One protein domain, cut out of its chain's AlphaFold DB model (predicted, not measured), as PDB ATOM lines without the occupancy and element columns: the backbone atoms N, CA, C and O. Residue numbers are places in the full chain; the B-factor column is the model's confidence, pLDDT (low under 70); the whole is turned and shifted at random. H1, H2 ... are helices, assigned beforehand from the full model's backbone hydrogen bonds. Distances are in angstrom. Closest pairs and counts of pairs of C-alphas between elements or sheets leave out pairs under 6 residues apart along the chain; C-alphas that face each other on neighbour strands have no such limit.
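Overview. This is residues 151 to 201 of the 204 residues of the protein "Integrase-like protein" of Pseudomonas sp. URIL14HWK12:I1 (UniProt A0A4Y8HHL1). Two helices cross at a slant near their middles, the long H3 and the shorter H1, and two one-turn helices complete the small body: H2 at the first end of H3, and H4 at the end of the printed part. After H3 the link folds back, and the last printed C-alpha is 9.0 A from the first. The printed part has 51 residues with four named helices, H1, H2, H3 and H4 in that order, and no named strand; its class is all helix. It is compact, with a radius of gyration of the C-alphas of 9.5 A, and rounded, spanning 25 by 19 by 17 A.

Along the chain. Find C-alpha 151 at (0.581, -28.603, -25.801); from there H1 runs through residues 151 to 158, 10.5 A from first to last C-alpha. Go on past ten linking residues to H2, residues 169 to 172, which measures 5.0 A. After the one residue Asn 173, look for C-alpha 174 at (-14.710, -30.846, -19.392), where H3 begins; it holds residues 174 to 187 and is 19.9 A long. Nine residues later comes H4, residues 197 to 200, 5.2 A long, with C-alpha 200 at (-0.380, -33.176, -23.033).

Arrangement. Begin with H1 and look from it to H3: they touch, and their closest C-alphas, those of Tyr 154 and Ala 180, are 5.8 A apart. Their lines stand at a steep tilt of 49 degrees, and they run opposite ways. H1 and H2 are close but not clearly touching, with the closest C-alphas, Thr 158 and Cys 169, 7.2 A apart. H2 and H3 touch only at the corner by their tight link, H3 with residues 176 to 178 alone; the closest C-alphas are those of Cys 170 and Asp 177, 5.3 A apart. At the other end of the printed part, H1 and H4 only just touch, with 3 pairs of C-alphas within 8 A, the closest being Cys 151 and Ile 200 at 5.4 A. H3 and H4 are near each other, their closest C-alphas 8.4 A apart, while H2 and H4 are apart. In the backbones of H1 and H3 every O i to N i+4 pair is within hydrogen-bond range; H2 and H4 are too short for such a pair, and their one O i to N i+3 pair is within range in H2 but not in H4.

Size, cuts and confidence. Look for the greatest distance between the C-alphas of Val 172 and Gly 189, 26.9 A apart. The printed part runs from 151 to 201 with no cut. The link from H2 to H3 is tight, the other two are short, and none is long. The mean pLDDT of the printed part is 92.5, and no printed residue of this model is under 70.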
ATOM      1  N   CYS A 151       0.829 -29.490 -26.936       98.06
ATOM      2  CA  CYS A 151       0.581 -28.603 -25.801       98.06
ATOM      3  C   CYS A 151       0.182 -27.199 -26.262       98.06
ATOM      4  O   CYS A 151      -0.837 -26.683 -25.814       98.06
ATOM      5  N   GLU A 152       0.916 -26.630 -27.218       97.69
ATOM      6  CA  GLU A 152       0.591 -25.322 -27.800       97.69
ATOM      7  C   GLU A 152      -0.772 -25.344 -28.505       97.69
ATOM      8  O   GLU A 152      -1.584 -24.440 -28.332       97.69
ATOM      9  N   ARG A 153      -1.079 -26.415 -29.248       97.50
ATOM     10  CA  ARG A 153      -2.383 -26.573 -29.900       97.50
ATOM     11  C   ARG A 153      -3.524 -26.660 -28.886       97.50
ATOM     12  O   ARG A 153      -4.595 -26.109 -29.131       97.50
ATOM     13  N   TYR A 154      -3.312 -27.338 -27.756       97.56
ATOM     14  CA  TYR A 154      -4.298 -27.388 -26.675       97.56
ATOM     15  C   TYR A 154      -4.592 -25.992 -26.135       97.56
ATOM     16  O   TYR A 154      -5.756 -25.624 -25.996       97.56
ATOM     17  N   GLU A 155      -3.554 -25.201 -25.902       96.88
ATOM     18  CA  GLU A 155      -3.690 -23.826 -25.432       96.88
ATOM     19  C   GLU A 155      -4.387 -22.927 -26.450       96.88
ATOM     20  O   GLU A 155      -5.308 -22.204 -26.092       96.88
ATOM     21  N   GLN A 156      -4.080 -23.058 -27.740       96.25
ATOM     22  CA  GLN A 156      -4.789 -22.320 -28.792       96.25
ATOM     23  C   GLN A 156      -6.294 -22.630 -28.834       96.25
ATOM     24  O   GLN A 156      -7.099 -21.737 -29.093       96.25
ATOM     25  N   ILE A 157      -6.690 -23.887 -28.605       96.12
ATOM     26  CA  ILE A 157      -8.105 -24.293 -28.634       96.12
ATOM     27  C   ILE A 157      -8.821 -23.892 -27.342       96.12
ATOM     28  O   ILE A 157      -9.972 -23.467 -27.386       96.12
ATOM     29  N   THR A 158      -8.165 -24.069 -26.196       96.75
ATOM     30  CA  THR A 158      -8.816 -23.953 -24.884       96.75
ATOM     31  C   THR A 158      -8.596 -22.611 -24.199       96.75
ATOM     32  O   THR A 158      -9.325 -22.308 -23.265       96.75
ATOM     33  N   GLN A 159      -7.608 -21.825 -24.637       96.12
ATOM     34  CA  GLN A 159      -7.080 -20.649 -23.931       96.12
ATOM     35  C   GLN A 159      -6.525 -20.974 -22.531       96.12
ATOM     36  O   GLN A 159      -6.357 -20.093 -21.692       96.12
ATOM     37  N   HIS A 160      -6.217 -22.248 -22.275       95.56
ATOM     38  CA  HIS A 160      -5.600 -22.731 -21.048       95.56
ATOM     39  C   HIS A 160      -4.369 -23.567 -21.375       95.56
ATOM     40  O   HIS A 160      -4.357 -24.325 -22.344       95.56
ATOM     41  N   HIS A 161      -3.359 -23.516 -20.510       96.00
ATOM     42  CA  HIS A 161      -2.215 -24.407 -20.642       96.00
ATOM     43  C   HIS A 161      -2.641 -25.879 -20.697       96.00
ATOM     44  O   HIS A 161      -3.651 -26.303 -20.128       96.00
ATOM     45  N   ALA A 162      -1.833 -26.684 -21.379       95.94
ATOM     46  CA  ALA A 162      -1.986 -28.126 -21.358       95.94
ATOM     47  C   ALA A 162      -1.867 -28.666 -19.912       95.94
ATOM     48  O   ALA A 162      -1.092 -28.116 -19.126       95.94
ATOM     49  N   PRO A 163      -2.549 -29.765 -19.546       95.06
ATOM     50  CA  PRO A 163      -2.496 -30.299 -18.180       95.06
ATOM     51  C   PRO A 163      -1.087 -30.609 -17.669       95.06
ATOM     52  O   PRO A 163      -0.777 -30.362 -16.509       95.06
ATOM     53  N   ILE A 164      -0.195 -31.086 -18.541       95.62
ATOM     54  CA  ILE A 164       1.214 -31.329 -18.191       95.62
ATOM     55  C   ILE A 164       1.987 -30.051 -17.838       95.62
ATOM     56  O   ILE A 164       2.995 -30.121 -17.144       95.62
ATOM     57  N   ASN A 165       1.502 -28.895 -18.288       95.88
ATOM     58  CA  ASN A 165       2.022 -27.572 -17.953       95.88
ATOM     59  C   ASN A 165       1.247 -26.936 -16.776       95.88
ATOM     60  O   ASN A 165       1.337 -25.731 -16.569       95.88
ATOM     61  N   GLY A 166       0.455 -27.715 -16.027       92.62
ATOM     62  CA  GLY A 166      -0.308 -27.242 -14.865       92.62
ATOM     63  C   GLY A 166      -1.691 -26.665 -15.181       92.62
ATOM     64  O   GLY A 166      -2.333 -26.110 -14.294       92.62
ATOM     65  N   GLY A 167      -2.175 -26.780 -16.422       92.00
ATOM     66  CA  GLY A 167      -3.500 -26.279 -16.782       92.00
ATOM     67  C   GLY A 167      -4.655 -27.109 -16.216       92.00
ATOM     68  O   GLY A 167      -4.591 -28.333 -16.145       92.00
ATOM     69  N   GLN A 168      -5.750 -26.430 -15.865       90.75
ATOM     70  CA  GLN A 168      -6.913 -27.013 -15.180       90.75
ATOM     71  C   GLN A 168      -8.189 -27.005 -16.042       90.75
ATOM     72  O   GLN A 168      -9.302 -27.116 -15.530       90.75
ATOM     73  N   CYS A 169      -8.065 -26.890 -17.370       89.75
ATOM     74  CA  CYS A 169      -9.225 -26.810 -18.270       89.75
ATOM     75  C   CYS A 169     -10.167 -28.021 -18.132       89.75
ATOM     76  O   CYS A 169     -11.380 -27.867 -18.218       89.75
ATOM     77  N   CYS A 170      -9.653 -29.214 -17.818       86.94
ATOM     78  CA  CYS A 170     -10.489 -30.384 -17.534       86.94
ATOM     79  C   CYS A 170     -11.385 -30.230 -16.293       86.94
ATOM     80  O   CYS A 170     -12.437 -30.864 -16.237       86.94
ATOM     81  N   GLN A 171     -10.993 -29.414 -15.316       88.25
ATOM     82  CA  GLN A 171     -11.764 -29.145 -14.099       88.25
ATOM     83  C   GLN A 171     -12.774 -28.019 -14.337       88.25
ATOM     84  O   GLN A 171     -13.926 -28.130 -13.928       88.25
ATOM     85  N   VAL A 172     -12.362 -26.981 -15.073       89.44
ATOM     86  CA  VAL A 172     -13.189 -25.803 -15.377       89.44
ATOM     87  C   VAL A 172     -14.228 -26.094 -16.466       89.44
ATOM     88  O   VAL A 172     -15.389 -25.712 -16.346       89.44
ATOM     89  N   ASN A 173     -13.835 -26.775 -17.544       92.81
ATOM     90  CA  ASN A 173     -14.689 -27.052 -18.697       92.81
ATOM     91  C   ASN A 173     -14.325 -28.388 -19.375       92.81
ATOM     92  O   ASN A 173     -13.609 -28.453 -20.379       92.81
ATOM     93  N   ARG A 174     -14.902 -29.482 -18.858       92.62
ATOM     94  CA  ARG A 174     -14.710 -30.846 -19.392       92.62
ATOM     95  C   ARG A 174     -15.045 -30.987 -20.876       92.62
ATOM     96  O   ARG A 174     -14.414 -31.783 -21.571       92.62
ATOM     97  N   ASN A 175     -16.047 -30.257 -21.364       94.38
ATOM     98  CA  ASN A 175     -16.457 -30.342 -22.764       94.38
ATOM     99  C   ASN A 175     -15.393 -29.731 -23.682       94.38
ATOM    100  O   ASN A 175     -15.044 -30.350 -24.690       94.38
ATOM    101  N   LEU A 176     -14.835 -28.580 -23.296       95.31
ATOM    102  CA  LEU A 176     -13.749 -27.920 -24.015       95.31
ATOM    103  C   LEU A 176     -12.464 -28.766 -24.010       95.31
ATOM    104  O   LEU A 176     -11.905 -29.008 -25.080       95.31
ATOM    105  N   ASP A 177     -12.061 -29.328 -22.859       95.25
ATOM    106  CA  ASP A 177     -10.930 -30.277 -22.776       95.25
ATOM    107  C   ASP A 177     -11.119 -31.459 -23.740       95.25
ATOM    108  O   ASP A 177     -10.221 -31.814 -24.513       95.25
ATOM    109  N   ARG A 178     -12.316 -32.059 -23.743       94.31
ATOM    110  CA  ARG A 178     -12.626 -33.211 -24.598       94.31
ATOM    111  C   ARG A 178     -12.592 -32.849 -26.083       94.31
ATOM    112  O   ARG A 178     -12.119 -33.663 -26.883       94.31
ATOM    113  N   GLN A 179     -13.086 -31.670 -26.458       95.06
ATOM    114  CA  GLN A 179     -13.034 -31.170 -27.836       95.06
ATOM    115  C   GLN A 179     -11.588 -30.934 -28.283       95.06
ATOM    116  O   GLN A 179     -11.185 -31.475 -29.315       95.06
ATOM    117  N   ALA A 180     -10.784 -30.245 -27.468       96.12
ATOM    118  CA  ALA A 180      -9.372 -30.002 -27.753       96.12
ATOM    119  C   ALA A 180      -8.597 -31.310 -27.930       96.12
ATOM    120  O   ALA A 180      -7.920 -31.513 -28.940       96.12
ATOM    121  N   ARG A 181      -8.769 -32.271 -27.014       95.94
ATOM    122  CA  ARG A 181      -8.132 -33.591 -27.139       95.94
ATOM    123  C   ARG A 181      -8.600 -34.357 -28.370       95.94
ATOM    124  O   ARG A 181      -7.800 -35.068 -28.975       95.94
ATOM    125  N   ARG A 182      -9.874 -34.255 -28.761       94.69
ATOM    126  CA  ARG A 182     -10.374 -34.906 -29.983       94.69
ATOM    127  C   ARG A 182      -9.692 -34.328 -31.218       94.69
ATOM    128  O   ARG A 182      -9.191 -35.101 -32.033       94.69
ATOM    129  N   GLN A 183      -9.635 -33.002 -31.317       94.88
ATOM    130  CA  GLN A 183      -8.983 -32.311 -32.421       94.88
ATOM    131  C   GLN A 183      -7.491 -32.650 -32.492       94.88
ATOM    132  O   GLN A 183      -7.025 -33.125 -33.524       94.88
ATOM    133  N   ILE A 184      -6.762 -32.537 -31.379       95.56
ATOM    134  CA  ILE A 184      -5.336 -32.886 -31.317       95.56
ATOM    135  C   ILE A 184      -5.120 -34.363 -31.668       95.56
ATOM    136  O   ILE A 184      -4.185 -34.703 -32.385       95.56
ATOM    137  N   SER A 185      -5.987 -35.275 -31.216       93.25
ATOM    138  CA  SER A 185      -5.884 -36.695 -31.577       93.25
ATOM    139  C   SER A 185      -5.992 -36.924 -33.084       93.25
ATOM    140  O   SER A 185      -5.274 -37.769 -33.634       93.25
ATOM    141  N   TYR A 186      -6.880 -36.181 -33.748       91.62
ATOM    142  CA  TYR A 186      -7.033 -36.209 -35.196       91.62
ATOM    143  C   TYR A 186      -5.804 -35.614 -35.888       91.62
ATOM    144  O   TYR A 186      -5.185 -36.318 -36.680       91.62
ATOM    145  N   GLU A 187      -5.368 -34.410 -35.508       93.38
ATOM    146  CA  GLU A 187      -4.177 -33.731 -36.054       93.38
ATOM    147  C   GLU A 187      -2.872 -34.520 -35.831       93.38
ATOM    148  O   GLU A 187      -1.940 -34.445 -36.626       93.38
ATOM    149  N   LEU A 188      -2.808 -35.351 -34.788       91.38
ATOM    150  CA  LEU A 188      -1.710 -36.286 -34.536       91.38
ATOM    151  C   LEU A 188      -1.928 -37.658 -35.221       91.38
ATOM    152  O   LEU A 188      -1.006 -38.473 -35.322       91.38
ATOM    153  N   GLY A 189      -3.107 -37.954 -35.756       88.50
ATOM    154  CA  GLY A 189      -3.381 -39.193 -36.489       88.50
ATOM    155  C   GLY A 189      -3.440 -40.421 -35.580       88.50
ATOM    156  O   GLY A 189      -2.888 -41.470 -35.913       88.50
ATOM    157  N   HIS A 190      -4.051 -40.275 -34.401       83.25
ATOM    158  CA  HIS A 190      -4.311 -41.372 -33.460       83.25
ATOM    159  C   HIS A 190      -5.779 -41.810 -33.445       83.25
ATOM    160  O   HIS A 190      -6.055 -42.963 -33.110       83.25
ATOM    161  N   GLY A 191      -6.710 -40.908 -33.790       76.69
ATOM    162  CA  GLY A 191      -8.155 -41.178 -33.863       76.69
ATOM    163  C   GLY A 191      -8.811 -41.550 -32.526       76.69
ATOM    164  O   GLY A 191      -9.963 -41.967 -32.495       76.69
ATOM    165  N   ARG A 192      -8.076 -41.438 -31.411       82.62
ATOM    166  CA  ARG A 192      -8.498 -41.811 -30.054       82.62
ATOM    167  C   ARG A 192      -7.969 -40.804 -29.039       82.62
ATOM    168  O   ARG A 192      -6.759 -40.576 -28.958       82.62
ATOM    169  N   ILE A 193      -8.867 -40.236 -28.236       84.38
ATOM    170  CA  ILE A 193      -8.547 -39.212 -27.226       84.38
ATOM    171  C   ILE A 193      -7.530 -39.722 -26.198       84.38
ATOM    172  O   ILE A 193      -6.602 -38.997 -25.857       84.38
ATOM    173  N   ALA A 194      -7.645 -40.982 -25.765       82.62
ATOM    174  CA  ALA A 194      -6.789 -41.557 -24.722       82.62
ATOM    175  C   ALA A 194      -5.283 -41.487 -25.038       82.62
ATOM    176  O   ALA A 194      -4.461 -41.410 -24.131       82.62
ATOM    177  N   VAL A 195      -4.904 -41.471 -26.322       85.69
ATOM    178  CA  VAL A 195      -3.492 -41.398 -26.734       85.69
ATOM    179  C   VAL A 195      -2.916 -39.988 -26.563       85.69
ATOM    180  O   VAL A 195      -1.704 -39.819 -26.460       85.69
ATOM    181  N   VAL A 196      -3.769 -38.962 -26.508       91.12
ATOM    182  CA  VAL A 196      -3.346 -37.560 -26.384       91.12
ATOM    183  C   VAL A 196      -2.722 -37.285 -25.016       91.12
ATOM    184  O   VAL A 196      -1.806 -36.470 -24.922       91.12
ATOM    185  N   SER A 197      -3.104 -38.042 -23.984       91.19
ATOM    186  CA  SER A 197      -2.506 -37.939 -22.649       91.19
ATOM    187  C   SER A 197      -1.003 -38.242 -22.622       91.19
ATOM    188  O   SER A 197      -0.299 -37.746 -21.744       91.19
ATOM    189  N   ALA A 198      -0.477 -38.969 -23.617       90.31
ATOM    190  CA  ALA A 198       0.962 -39.207 -23.788       90.31
ATOM    191  C   ALA A 198       1.740 -37.954 -24.242       90.31
ATOM    192  O   ALA A 198       2.975 -37.925 -24.196       90.31
ATOM    193  N   TYR A 199       1.028 -36.923 -24.702       92.88
ATOM    194  CA  TYR A 199       1.597 -35.670 -25.192       92.88
ATOM    195  C   TYR A 199       1.317 -34.509 -24.240       92.88
ATOM    196  O   TYR A 199       2.250 -33.790 -23.905       92.88
ATOM    197  N   ILE A 200       0.070 -34.365 -23.780       93.38
ATOM    198  CA  ILE A 200      -0.380 -33.176 -23.033       93.38
ATOM    199  C   ILE A 200      -0.669 -33.431 -21.548       93.38
ATOM    200  O   ILE A 200      -1.090 -32.516 -20.850       93.38
ATOM    201  N   GLY A 201      -0.484 -34.662 -21.060       91.12
ATOM    202  CA  GLY A 201      -0.812 -35.043 -19.683       91.12
ATOM    203  C   GLY A 201      -2.237 -35.576 -19.493       91.12
ATOM    204  O   GLY A 201      -3.071 -35.590 -20.410       91.12
TER     205      GLY A 201